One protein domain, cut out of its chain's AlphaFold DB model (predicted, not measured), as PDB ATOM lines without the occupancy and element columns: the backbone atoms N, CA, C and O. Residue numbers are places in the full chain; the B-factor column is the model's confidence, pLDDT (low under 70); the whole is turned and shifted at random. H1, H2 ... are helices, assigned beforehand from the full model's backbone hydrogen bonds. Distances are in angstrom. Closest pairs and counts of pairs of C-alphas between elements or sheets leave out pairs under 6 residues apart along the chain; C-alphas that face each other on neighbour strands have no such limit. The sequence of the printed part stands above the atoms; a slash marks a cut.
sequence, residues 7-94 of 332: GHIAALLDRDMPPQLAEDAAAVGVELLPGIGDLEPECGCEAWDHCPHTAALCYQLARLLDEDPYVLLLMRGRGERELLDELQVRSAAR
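Overview. This is residues 7 to 94 of the 332 residues of an uncharacterized protein of Streptomyces violaceusniger (UniProt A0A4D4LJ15). Picture a loose rod with a long helix toward each end, H3 and H5, and the short helix H4 between them in the middle. The small helices H1 and H2 lie in the half that holds H5, and the long unnamed stretch, residues 27 to 51, leads from H2 out past H3 to the far end and folds back into H3. The printed part has 88 residues with five named helices, in the order H1 to H5, and no named strand: the class is all helix. It is loose, with a radius of gyration of the C-alphas of 15.9 A and spans of 55 by 24 by 21 A.

Arrangement. Start at H3, residues 52 to 67, and go on to H4, residues 70 to 75. They only just touch, with 3 pairs of C-alphas within 8 A and only at the corner by their tight link; Leu 65 and Val 71 have the closest C-alphas, 6.7 A apart, at a steep tilt of 57 degrees, opposite ways. H5, residues 80 to 94, only just touches H4, also with 3 pairs and only at the corner; its Glu 80 and Tyr 70 have the closest C-alphas, 5.9 A. H1, residues 7 to 13, is close to but not clearly touching H5, closest at the C-alphas of Leu 13 and Leu 84, 7.7 A. H2, residues 19 to 26, is about perpendicular to H1 at 86 degrees. H3 and H5 are apart. In the five helices every O i to N i+4 pair is within hydrogen-bond range.

Along the chain. Find C-alpha 52 at (-35.049, 22.906, 49.459); from there H3 runs 22.5 A. H5 runs 20.8 A and ends at C-alpha 94, (11.027, 7.482, 46.078).

Size, cuts and confidence. The C-alphas of Glu 46 and Ala 93 are the two farthest apart, 55.1 A. The printed part has no cut; the link from H2 to H3 is long. Residues 7 and 48 are under 70 in pLDDT.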
ATOM      1  N   GLY A   7       4.108  18.973  50.260       69.00
ATOM      2  CA  GLY A   7       2.966  19.720  50.790       69.00
ATOM      3  C   GLY A   7       1.594  19.104  50.497       69.00
ATOM      4  O   GLY A   7       0.710  19.239  51.329       69.00
ATOM      5  N   HIS A   8       1.404  18.382  49.385       80.12
ATOM      6  CA  HIS A   8       0.132  17.694  49.115       80.12
ATOM      7  C   HIS A   8      -0.072  16.503  50.058       80.12
ATOM      8  O   HIS A   8      -1.180  16.270  50.517       80.12
ATOM      9  N   ILE A   9       0.999  15.763  50.373       78.88
ATOM     10  CA  ILE A   9       0.931  14.649  51.330       78.88
ATOM     11  C   ILE A   9       0.671  15.185  52.740       78.88
ATOM     12  O   ILE A   9      -0.138  14.610  53.455       78.88
ATOM     13  N   ALA A  10       1.319  16.288  53.129       81.19
ATOM     14  CA  ALA A  10       1.050  16.938  54.410       81.19
ATOM     15  C   ALA A  10      -0.410  17.412  54.520       81.19
ATOM     16  O   ALA A  10      -1.063  17.095  55.502       81.19
ATOM     17  N   ALA A  11      -0.941  18.073  53.485       84.81
ATOM     18  CA  ALA A  11      -2.344  18.491  53.452       84.81
ATOM     19  C   ALA A  11      -3.308  17.298  53.561       84.81
ATOM     20  O   ALA A  11      -4.232  17.327  54.362       84.81
ATOM     21  N   LEU A  12      -3.036  16.205  52.842       85.38
ATOM     22  CA  LEU A  12      -3.817  14.971  52.948       85.38
ATOM     23  C   LEU A  12      -3.772  14.365  54.364       85.38
ATOM     24  O   LEU A  12      -4.796  13.914  54.864       85.38
ATOM     25  N   LEU A  13      -2.619  14.395  55.044       83.19
ATOM     26  CA  LEU A  13      -2.511  13.969  56.449       83.19
ATOM     27  C   LEU A  13      -3.330  14.856  57.400       83.19
ATOM     28  O   LEU A  13      -3.824  14.357  58.408       83.19
ATOM     29  N   ASP A  14      -3.505  16.132  57.058       85.62
ATOM     30  CA  ASP A  14      -4.359  17.086  57.774       85.62
ATOM     31  C   ASP A  14      -5.841  17.005  57.339       85.62
ATOM     32  O   ASP A  14      -6.642  17.849  57.734       85.62
ATOM     33  N   ARG A  15      -6.214  15.984  56.547       86.12
ATOM     34  CA  ARG A  15      -7.544  15.804  55.928       86.12
ATOM     35  C   ARG A  15      -7.991  16.975  55.066       86.12
ATOM     36  O   ARG A  15      -9.175  17.262  54.952       86.12
ATOM     37  N   ASP A  16      -7.044  17.617  54.408       86.19
ATOM     38  CA  ASP A  16      -7.315  18.632  53.407       86.19
ATOM     39  C   ASP A  16      -7.100  18.049  52.004       86.19
ATOM     40  O   ASP A  16      -6.185  17.255  51.760       86.19
ATOM     41  N   MET A  17      -7.946  18.453  51.057       87.81
ATOM     42  CA  MET A  17      -7.801  18.128  49.641       87.81
ATOM     43  C   MET A  17      -7.497  19.416  48.872       87.81
ATOM     44  O   MET A  17      -8.421  20.081  48.400       87.81
ATOM     45  N   PRO A  18      -6.205  19.773  48.707       88.00
ATOM     46  CA  PRO A  18      -5.832  21.018  48.053       88.00
ATOM     47  C   PRO A  18      -6.424  21.110  46.640       88.00
ATOM     48  O   PRO A  18      -6.302  20.148  45.876       88.00
ATOM     49  N   PRO A  19      -6.971  22.262  46.219       85.62
ATOM     50  CA  PRO A  19      -7.509  22.433  44.868       85.62
ATOM     51  C   PRO A  19      -6.502  22.057  43.772       85.62
ATOM     52  O   PRO A  19      -6.845  21.374  42.812       85.62
ATOM     53  N   GLN A  20      -5.224  22.400  43.970       86.12
ATOM     54  CA  GLN A  20      -4.157  22.059  43.027       86.12
ATOM     55  C   GLN A  20      -3.928  20.546  42.918       86.12
ATOM     56  O   GLN A  20      -3.547  20.068  41.855       86.12
ATOM     57  N   LEU A  21      -4.164  19.780  43.988       87.38
ATOM     58  CA  LEU A  21      -4.081  18.319  43.957       87.38
ATOM     59  C   LEU A  21      -5.204  17.729  43.089       87.38
ATOM     60  O   LEU A  21      -4.941  16.832  42.288       87.38
ATOM     61  N   ALA A  22      -6.430  18.240  43.234       87.50
ATOM     62  CA  ALA A  22      -7.580  17.822  42.432       87.50
ATOM     63  C   ALA A  22      -7.404  18.171  40.946       87.50
ATOM     64  O   ALA A  22      -7.643  17.324  40.086       87.50
ATOM     65  N   GLU A  23      -6.913  19.375  40.647       87.31
ATOM     66  CA  GLU A  23      -6.593  19.814  39.283       87.31
ATOM     67  C   GLU A  23      -5.485  18.958  38.648       87.31
ATOM     68  O   GLU A  23      -5.642  18.465  37.527       87.31
ATOM     69  N   ASP A  24      -4.386  18.729  39.378       86.75
ATOM     70  CA  ASP A  24      -3.262  17.908  38.917       86.75
ATOM     71  C   ASP A  24      -3.723  16.457  38.625       86.75
ATOM     72  O   ASP A  24      -3.256  15.840  37.663       86.75
ATOM     73  N   ALA A  25      -4.641  15.906  39.431       86.38
ATOM     74  CA  ALA A  25      -5.224  14.576  39.234       86.38
ATOM     75  C   ALA A  25      -6.159  14.510  38.018       86.38
ATOM     76  O   ALA A  25      -6.027  13.602  37.189       86.38
ATOM     77  N   ALA A  26      -7.040  15.498  37.855       87.56
ATOM     78  CA  ALA A  26      -7.934  15.578  36.705       87.56
ATOM     79  C   ALA A  26      -7.145  15.665  35.386       87.56
ATOM     80  O   ALA A  26      -7.491  15.002  34.409       87.56
ATOM     81  N   ALA A  27      -6.019  16.390  35.373       85.94
ATOM     82  CA  ALA A  27      -5.139  16.506  34.208       85.94
ATOM     83  C   ALA A  27      -4.534  15.166  33.737       85.94
ATOM     84  O   ALA A  27      -4.099  15.058  32.589       85.94
ATOM     85  N   VAL A  28      -4.507  14.142  34.598       86.56
ATOM     86  CA  VAL A  28      -4.057  12.778  34.266       86.56
ATOM     87  C   VAL A  28      -5.208  11.764  34.207       86.56
ATOM     88  O   VAL A  28      -4.960  10.560  34.199       86.56
ATOM     89  N   GLY A  29      -6.456  12.241  34.142       83.75
ATOM     90  CA  GLY A  29      -7.655  11.409  34.007       83.75
ATOM     91  C   GLY A  29      -8.145  10.779  35.312       83.75
ATOM     92  O   GLY A  29      -8.864   9.785  35.267       83.75
ATOM     93  N   VAL A  30      -7.745  11.314  36.470       86.69
ATOM     94  CA  VAL A  30      -8.202  10.847  37.786       86.69
ATOM     95  C   VAL A  30      -9.095  11.907  38.422       86.69
ATOM     96  O   VAL A  30      -8.615  12.933  38.899       86.69
ATOM     97  N   GLU A  31     -10.399  11.646  38.468       87.81
ATOM     98  CA  GLU A  31     -11.367  12.542  39.104       87.81
ATOM     99  C   GLU A  31     -11.446  12.276  40.614       87.81
ATOM    100  O   GLU A  31     -11.994  11.269  41.070       87.81
ATOM    101  N   LEU A  32     -10.848  13.171  41.411       86.88
ATOM    102  CA  LEU A  32     -10.899  13.089  42.877       86.88
ATOM    103  C   LEU A  32     -12.223  13.630  43.433       86.88
ATOM    104  O   LEU A  32     -12.813  13.021  44.329       86.88
ATOM    105  N   LEU A  33     -12.713  14.733  42.871       87.44
ATOM    106  CA  LEU A  33     -13.983  15.364  43.230       87.44
ATOM    107  C   LEU A  33     -15.106  14.877  42.300       87.44
ATOM    108  O   LEU A  33     -14.811  14.502  41.168       87.44
ATOM    109  N   PRO A  34     -16.367  14.836  42.766       85.06
ATOM    110  CA  PRO A  34     -17.496  14.436  41.933       85.06
ATOM    111  C   PRO A  34     -17.745  15.439  40.800       85.06
ATOM    112  O   PRO A  34     -17.734  16.655  41.017       85.06
ATOM    113  N   GLY A  35     -17.994  14.917  39.603       83.06
ATOM    114  CA  GLY A  35     -18.446  15.666  38.441       83.06
ATOM    115  C   GLY A  35     -19.966  15.856  38.401       83.06
ATOM    116  O   GLY A  35     -20.712  15.481  39.308       83.06
ATOM    117  N   ILE A  36     -20.447  16.450  37.309       80.19
ATOM    118  CA  ILE A  36     -21.887  16.583  37.053       80.19
ATOM    119  C   ILE A  36     -22.466  15.187  36.792       80.19
ATOM    120  O   ILE A  36     -22.052  14.522  35.848       80.19
ATOM    121  N   GLY A  37     -23.450  14.778  37.597       79.94
ATOM    122  CA  GLY A  37     -24.133  13.484  37.463       79.94
ATOM    123  C   GLY A  37     -23.561  12.355  38.325       79.94
ATOM    124  O   GLY A  37     -24.186  11.306  38.414       79.94
ATOM    125  N   ASP A  38     -22.438  12.571  39.016       82.31
ATOM    126  CA  ASP A  38     -21.887  11.575  39.953       82.31
ATOM    127  C   ASP A  38     -22.720  11.445  41.234       82.31
ATOM    128  O   ASP A  38     -22.691  10.416  41.910       82.31
ATOM    129  N   LEU A  39     -23.444  12.509  41.589       84.31
ATOM    130  CA  LEU A  39     -24.295  12.590  42.766       84.31
ATOM    131  C   LEU A  39     -25.670  13.108  42.349       84.31
ATOM    132  O   LEU A  39     -25.817  14.278  41.995       84.31
ATOM    133  N   GLU A  40     -26.674  12.239  42.418       86.06
ATOM    134  CA  GLU A  40     -28.057  12.568  42.075       86.06
ATOM    135  C   GLU A  40     -28.926  12.543  43.346       86.06
ATOM    136  O   GLU A  40     -29.182  11.475  43.907       86.06
ATOM    137  N   PRO A  41     -29.326  13.711  43.883       86.19
ATOM    138  CA  PRO A  41     -30.104  13.766  45.110       86.19
ATOM    139  C   PRO A  41     -31.590  13.515  44.829       86.19
ATOM    140  O   PRO A  41     -32.245  14.295  44.140       86.19
ATOM    141  N   GLU A  42     -32.154  12.483  45.451       86.81
ATOM    142  CA  GLU A  42     -33.579  12.162  45.352       86.81
ATOM    143  C   GLU A  42     -34.363  12.635  46.585       86.81
ATOM    144  O   GLU A  42     -33.903  12.547  47.727       86.81
ATOM    145  N   CYS A  43     -35.587  13.130  46.374       89.44
ATOM    146  CA  CYS A  43     -36.487  13.500  47.465       89.44
ATOM    147  C   CYS A  43     -37.947  13.184  47.125       89.44
ATOM    148  O   CYS A  43     -38.472  13.640  46.115       89.44
ATOM    149  N   GLY A  44     -38.645  12.487  48.025       89.56
ATOM    150  CA  GLY A  44     -40.055  12.105  47.859       89.56
ATOM    151  C   GLY A  44     -41.080  13.233  48.048       89.56
ATOM    152  O   GLY A  44     -42.249  12.948  48.270       89.56
ATOM    153  N   CYS A  45     -40.674  14.506  48.011       89.94
ATOM    154  CA  CYS A  45     -41.558  15.654  48.271       89.94
ATOM    155  C   CYS A  45     -42.368  16.136  47.049       89.94
ATOM    156  O   CYS A  45     -42.874  17.254  47.066       89.94
ATOM    157  N   GLU A  46     -42.474  15.312  46.000       84.94
ATOM    158  CA  GLU A  46     -43.224  15.571  44.752       84.94
ATOM    159  C   GLU A  46     -42.807  16.841  43.978       84.94
ATOM    160  O   GLU A  46     -43.479  17.267  43.036       84.94
ATOM    161  N   ALA A  47     -41.678  17.453  44.342       82.12
ATOM    162  CA  ALA A  47     -41.059  18.511  43.557       82.12
ATOM    163  C   ALA A  47     -40.507  17.945  42.239       82.12
ATOM    164  O   ALA A  47     -40.024  16.817  42.190       82.12
ATOM    165  N   TRP A  48     -40.574  18.744  41.172       66.25
ATOM    166  CA  TRP A  48     -40.230  18.312  39.811       66.25
ATOM    167  C   TRP A  48     -38.720  18.372  39.507       66.25
ATOM    168  O   TRP A  48     -38.307  17.906  38.452       66.25
ATOM    169  N   ASP A  49     -37.920  18.957  40.404       81.44
ATOM    170  CA  ASP A  49     -36.464  19.135  40.291       81.44
ATOM    171  C   ASP A  49     -35.863  19.354  41.705       81.44
ATOM    172  O   ASP A  49     -36.489  18.993  42.710       81.44
ATOM    173  N   HIS A  50     -34.686  19.980  41.822       82.12
ATOM    174  CA  HIS A  50     -34.081  20.383  43.087       82.12
ATOM    175  C   HIS A  50     -35.060  21.154  43.986       82.12
ATOM    176  O   HIS A  50     -35.533  22.248  43.674       82.12
ATOM    177  N   CYS A  51     -35.331  20.585  45.155       92.62
ATOM    178  CA  CYS A  51     -36.154  21.182  46.189       92.62
ATOM    179  C   CYS A  51     -35.264  21.698  47.335       92.62
ATOM    180  O   CYS A  51     -34.080  21.356  47.414       92.62
ATOM    181  N   PRO A  52     -35.809  22.476  48.287       92.62
ATOM    182  CA  PRO A  52     -35.049  22.906  49.459       92.62
ATOM    183  C   PRO A  52     -34.417  21.749  50.252       92.62
ATOM    184  O   PRO A  52     -33.365  21.938  50.854       92.62
ATOM    185  N   HIS A  53     -35.013  20.549  50.231       93.94
ATOM    186  CA  HIS A  53     -34.458  19.371  50.905       93.94
ATOM    187  C   HIS A  53     -33.240  18.795  50.183       93.94
ATOM    188  O   HIS A  53     -32.253  18.488  50.845       93.94
ATOM    189  N   THR A  54     -33.272  18.666  48.851       92.50
ATOM    190  CA  THR A  54     -32.101  18.191  48.099       92.50
ATOM    191  C   THR A  54     -30.979  19.220  48.142       92.50
ATOM    192  O   THR A  54     -29.829  18.844  48.324       92.50
ATOM    193  N   ALA A  55     -31.298  20.518  48.120       90.31
ATOM    194  CA  ALA A  55     -30.312  21.568  48.364       90.31
ATOM    195  C   ALA A  55     -29.695  21.464  49.772       90.31
ATOM    196  O   ALA A  55     -28.475  21.495  49.910       90.31
ATOM    197  N   ALA A  56     -30.517  21.298  50.816       91.44
ATOM    198  CA  ALA A  56     -30.034  21.114  52.186       91.44
ATOM    199  C   ALA A  56     -29.156  19.860  52.325       91.44
ATOM    200  O   ALA A  56     -28.123  19.914  52.992       91.44
ATOM    201  N   LEU A  57     -29.525  18.762  51.658       90.94
ATOM    202  CA  LEU A  57     -28.721  17.545  51.592       90.94
ATOM    203  C   LEU A  57     -27.367  17.805  50.918       90.94
ATOM    204  O   LEU A  57     -26.344  17.419  51.472       90.94
ATOM    205  N   CYS A  58     -27.343  18.504  49.779       88.69
ATOM    206  CA  CYS A  58     -26.099  18.864  49.096       88.69
ATOM    207  C   CYS A  58     -25.197  19.740  49.977       88.69
ATOM    208  O   CYS A  58     -23.993  19.509  50.032       88.69
ATOM    209  N   TYR A  59     -25.760  20.703  50.716       89.81
ATOM    210  CA  TYR A  59     -24.992  21.501  51.675       89.81
ATOM    211  C   TYR A  59     -24.446  20.663  52.831       89.81
ATOM    212  O   TYR A  59     -23.304  20.858  53.238       89.81
ATOM    213  N   GLN A  60     -25.237  19.730  53.360       91.62
ATOM    214  CA  GLN A  60     -24.772  18.835  54.415       91.62
ATOM    215  C   GLN A  60     -23.654  17.918  53.917       91.62
ATOM    216  O   GLN A  60     -22.677  17.709  54.630       91.62
ATOM    217  N   LEU A  61     -23.772  17.410  52.690       88.75
ATOM    218  CA  LEU A  61     -22.727  16.622  52.056       88.75
ATOM    219  C   LEU A  61     -21.457  17.455  51.860       88.75
ATOM    220  O   LEU A  61     -20.396  17.012  52.274       88.75
ATOM    221  N   ALA A  62     -21.560  18.669  51.313       88.12
ATOM    222  CA  ALA A  62     -20.412  19.559  51.139       88.12
ATOM    223  C   ALA A  62     -19.684  19.809  52.468       88.12
ATOM    224  O   ALA A  62     -18.471  19.667  52.528       88.12
ATOM    225  N   ARG A  63     -20.424  20.052  53.559       88.94
ATOM    226  CA  ARG A  63     -19.832  20.200  54.897       88.94
ATOM    227  C   ARG A  63     -19.084  18.958  55.371       88.94
ATOM    228  O   ARG A  63     -18.027  19.093  55.969       88.94
ATOM    229  N   LEU A  64     -19.630  17.767  55.128       88.88
ATOM    230  CA  LEU A  64     -18.949  16.518  55.473       88.88
ATOM    231  C   LEU A  64     -17.665  16.340  54.659       88.88
ATOM    232  O   LEU A  64     -16.679  15.855  55.194       88.88
ATOM    233  N   LEU A  65     -17.668  16.749  53.388       86.94
ATOM    234  CA  LEU A  65     -16.489  16.683  52.523       86.94
ATOM    235  C   LEU A  65     -15.423  17.721  52.886       86.94
ATOM    236  O   LEU A  65     -14.240  17.418  52.781       86.94
ATOM    237  N   ASP A  66     -15.839  18.908  53.332       85.25
ATOM    238  CA  ASP A  66     -14.939  19.940  53.857       85.25
ATOM    239  C   ASP A  66     -14.289  19.498  55.182       85.25
ATOM    240  O   ASP A  66     -13.158  19.877  55.474       85.25
ATOM    241  N   GLU A  67     -15.006  18.717  56.001       87.69
ATOM    242  CA  GLU A  67     -14.492  18.150  57.255       87.69
ATOM    243  C   GLU A  67     -13.608  16.911  57.023       87.69
ATOM    244  O   GLU A  67     -12.633  16.704  57.750       87.69
ATOM    245  N   ASP A  68     -13.947  16.077  56.034       88.69
ATOM    246  CA  ASP A  68     -13.208  14.866  55.688       88.69
ATOM    247  C   ASP A  68     -13.360  14.490  54.190       88.69
ATOM    248  O   ASP A  68     -14.319  13.810  53.792       88.69
ATOM    249  N   PRO A  69     -12.390  14.851  53.328       87.94
ATOM    250  CA  PRO A  69     -12.444  14.545  51.902       87.94
ATOM    251  C   PRO A  69     -12.220  13.053  51.603       87.94
ATOM    252  O   PRO A  69     -12.517  12.597  50.492       87.94
ATOM    253  N   TYR A  70     -11.744  12.254  52.570       88.38
ATOM    254  CA  TYR A  70     -11.577  10.809  52.388       88.38
ATOM    255  C   TYR A  70     -12.905  10.072  52.280       88.38
ATOM    256  O   TYR A  70     -12.929   8.968  51.737       88.38
ATOM    257  N   VAL A  71     -14.019  10.681  52.691       87.62
ATOM    258  CA  VAL A  71     -15.360  10.112  52.504       87.62
ATOM    259  C   VAL A  71     -15.635   9.807  51.023       87.62
ATOM    260  O   VAL A  71     -16.176   8.746  50.710       87.62
ATOM    261  N   LEU A  72     -15.196  10.660  50.087       87.44
ATOM    262  CA  LEU A  72     -15.331  10.393  48.643       87.44
ATOM    263  C   LEU A  72     -14.531   9.166  48.201       87.44
ATOM    264  O   LEU A  72     -14.984   8.383  47.366       87.44
ATOM    265  N   LEU A  73     -13.326   9.005  48.740       86.81
ATOM    266  CA  LEU A  73     -12.463   7.869  48.428       86.81
ATOM    267  C   LEU A  73     -13.032   6.585  49.031       86.81
ATOM    268  O   LEU A  73     -13.054   5.553  48.360       86.81
ATOM    269  N   LEU A  74     -13.591   6.677  50.238       86.44
ATOM    270  CA  LEU A  74     -14.251   5.583  50.932       86.44
ATOM    271  C   LEU A  74     -15.469   5.078  50.153       86.44
ATOM    272  O   LEU A  74     -15.598   3.871  49.952       86.44
ATOM    273  N   MET A  75     -16.309   5.984  49.638       83.81
ATOM    274  CA  MET A  75     -17.436   5.630  48.760       83.81
ATOM    275  C   MET A  75     -16.977   4.936  47.469       83.81
ATOM    276  O   MET A  75     -17.677   4.067  46.954       83.81
ATOM    277  N   ARG A  76     -15.775   5.260  46.975       84.81
ATOM    278  CA  ARG A  76     -15.129   4.582  45.837       84.81
ATOM    279  C   ARG A  76     -14.343   3.323  46.240       84.81
ATOM    280  O   ARG A  76     -13.629   2.756  45.416       84.81
ATOM    281  N   GLY A  77     -14.464   2.875  47.491       83.50
ATOM    282  CA  GLY A  77     -13.854   1.645  47.996       83.50
ATOM    283  C   GLY A  77     -12.392   1.772  48.425       83.50
ATOM    284  O   GLY A  77     -11.707   0.758  48.512       83.50
ATOM    285  N   ARG A  78     -11.890   2.985  48.683       85.50
ATOM    286  CA  ARG A  78     -10.509   3.240  49.124       85.50
ATOM    287  C   ARG A  78     -10.500   3.846  50.525       85.50
ATOM    288  O   ARG A  78     -10.910   4.988  50.708       85.50
ATOM    289  N   GLY A  79     -10.019   3.084  51.506       85.50
ATOM    290  CA  GLY A  79      -9.936   3.550  52.893       85.50
ATOM    291  C   GLY A  79      -8.817   4.577  53.107       85.50
ATOM    292  O   GLY A  79      -7.765   4.492  52.472       85.50
ATOM    293  N   GLU A  80      -9.016   5.510  54.045       87.06
ATOM    294  CA  GLU A  80      -8.027   6.536  54.434       87.06
ATOM    295  C   GLU A  80      -6.671   5.905  54.778       87.06
ATOM    296  O   GLU A  80      -5.648   6.240  54.181       87.06
ATOM    297  N   ARG A  81      -6.670   4.931  55.697       84.31
ATOM    298  CA  ARG A  81      -5.448   4.258  56.168       84.31
ATOM    299  C   ARG A  81      -4.719   3.518  55.057       84.31
ATOM    300  O   ARG A  81      -3.510   3.652  54.934       84.31
ATOM    301  N   GLU A  82      -5.456   2.772  54.238       84.56
ATOM    302  CA  GLU A  82      -4.891   2.053  53.092       84.56
ATOM    303  C   GLU A  82      -4.220   3.027  52.119       84.56
ATOM    304  O   GLU A  82      -3.086   2.800  51.692       84.56
ATOM    305  N   LEU A  83      -4.888   4.141  51.807       86.50
ATOM    306  CA  LEU A  83      -4.333   5.164  50.931       86.50
ATOM    307  C   LEU A  83      -3.073   5.795  51.532       86.50
ATOM    308  O   LEU A  83      -2.064   5.919  50.838       86.50
ATOM    309  N   LEU A  84      -3.121   6.201  52.800       86.19
ATOM    310  CA  LEU A  84      -1.998   6.839  53.483       86.19
ATOM    311  C   LEU A  84      -0.799   5.892  53.623       86.19
ATOM    312  O   LEU A  84       0.329   6.310  53.362       86.19
ATOM    313  N   ASP A  85      -1.027   4.617  53.942       84.56
ATOM    314  CA  ASP A  85       0.022   3.598  54.014       84.56
ATOM    315  C   ASP A  85       0.667   3.375  52.635       84.56
ATOM    316  O   ASP A  85       1.896   3.363  52.510       84.56
ATOM    317  N   GLU A  86      -0.132   3.275  51.565       86.12
ATOM    318  CA  GLU A  86       0.384   3.182  50.194       86.12
ATOM    319  C   GLU A  86       1.191   4.421  49.789       86.12
ATOM    320  O   GLU A  86       2.264   4.299  49.181       86.12
ATOM    321  N   LEU A  87       0.696   5.618  50.115       85.00
ATOM    322  CA  LEU A  87       1.386   6.881  49.855       85.00
ATOM    323  C   LEU A  87       2.707   6.951  50.621       85.00
ATOM    324  O   LEU A  87       3.716   7.368  50.047       85.00
ATOM    325  N   GLN A  88       2.733   6.488  51.870       82.25
ATOM    326  CA  GLN A  88       3.932   6.447  52.697       82.25
ATOM    327  C   GLN A  88       4.973   5.463  52.154       82.25
ATOM    328  O   GLN A  88       6.153   5.794  52.047       82.25
ATOM    329  N   VAL A  89       4.553   4.266  51.737       83.00
ATOM    330  CA  VAL A  89       5.453   3.285  51.111       83.00
ATOM    331  C   VAL A  89       6.044   3.842  49.813       83.00
ATOM    332  O   VAL A  89       7.252   3.741  49.581       83.00
ATOM    333  N   ARG A  90       5.221   4.471  48.965       82.62
ATOM    334  CA  ARG A  90       5.673   5.062  47.694       82.62
ATOM    335  C   ARG A  90       6.587   6.266  47.909       82.62
ATOM    336  O   ARG A  90       7.580   6.396  47.188       82.62
ATOM    337  N   SER A  91       6.290   7.125  48.883       76.69
ATOM    338  CA  SER A  91       7.112   8.293  49.209       76.69
ATOM    339  C   SER A  91       8.472   7.871  49.774       76.69
ATOM    340  O   SER A  91       9.496   8.355  49.289       76.69
ATOM    341  N   ALA A  92       8.513   6.886  50.677       79.50
ATOM    342  CA  ALA A  92       9.748   6.305  51.204       79.50
ATOM    343  C   ALA A  92      10.587   5.632  50.102       79.50
ATOM    344  O   ALA A  92      11.789   5.881  49.988       79.50
ATOM    345  N   ALA A  93       9.956   4.839  49.227       77.31
ATOM    346  CA  ALA A  93      10.629   4.207  48.094       77.31
ATOM    347  C   ALA A  93      11.175   5.227  47.081       77.31
ATOM    348  O   ALA A  93      12.166   4.951  46.408       77.31
ATOM    349  N   ARG A  94      10.544   6.398  46.943       71.94
ATOM    350  CA  ARG A  94      11.027   7.482  46.078       71.94
ATOM    351  C   ARG A  94      12.142   8.288  46.743       71.94
ATOM    352  O   ARG A  94      13.130   8.579  46.081       71.94
TER     353      ARG A  94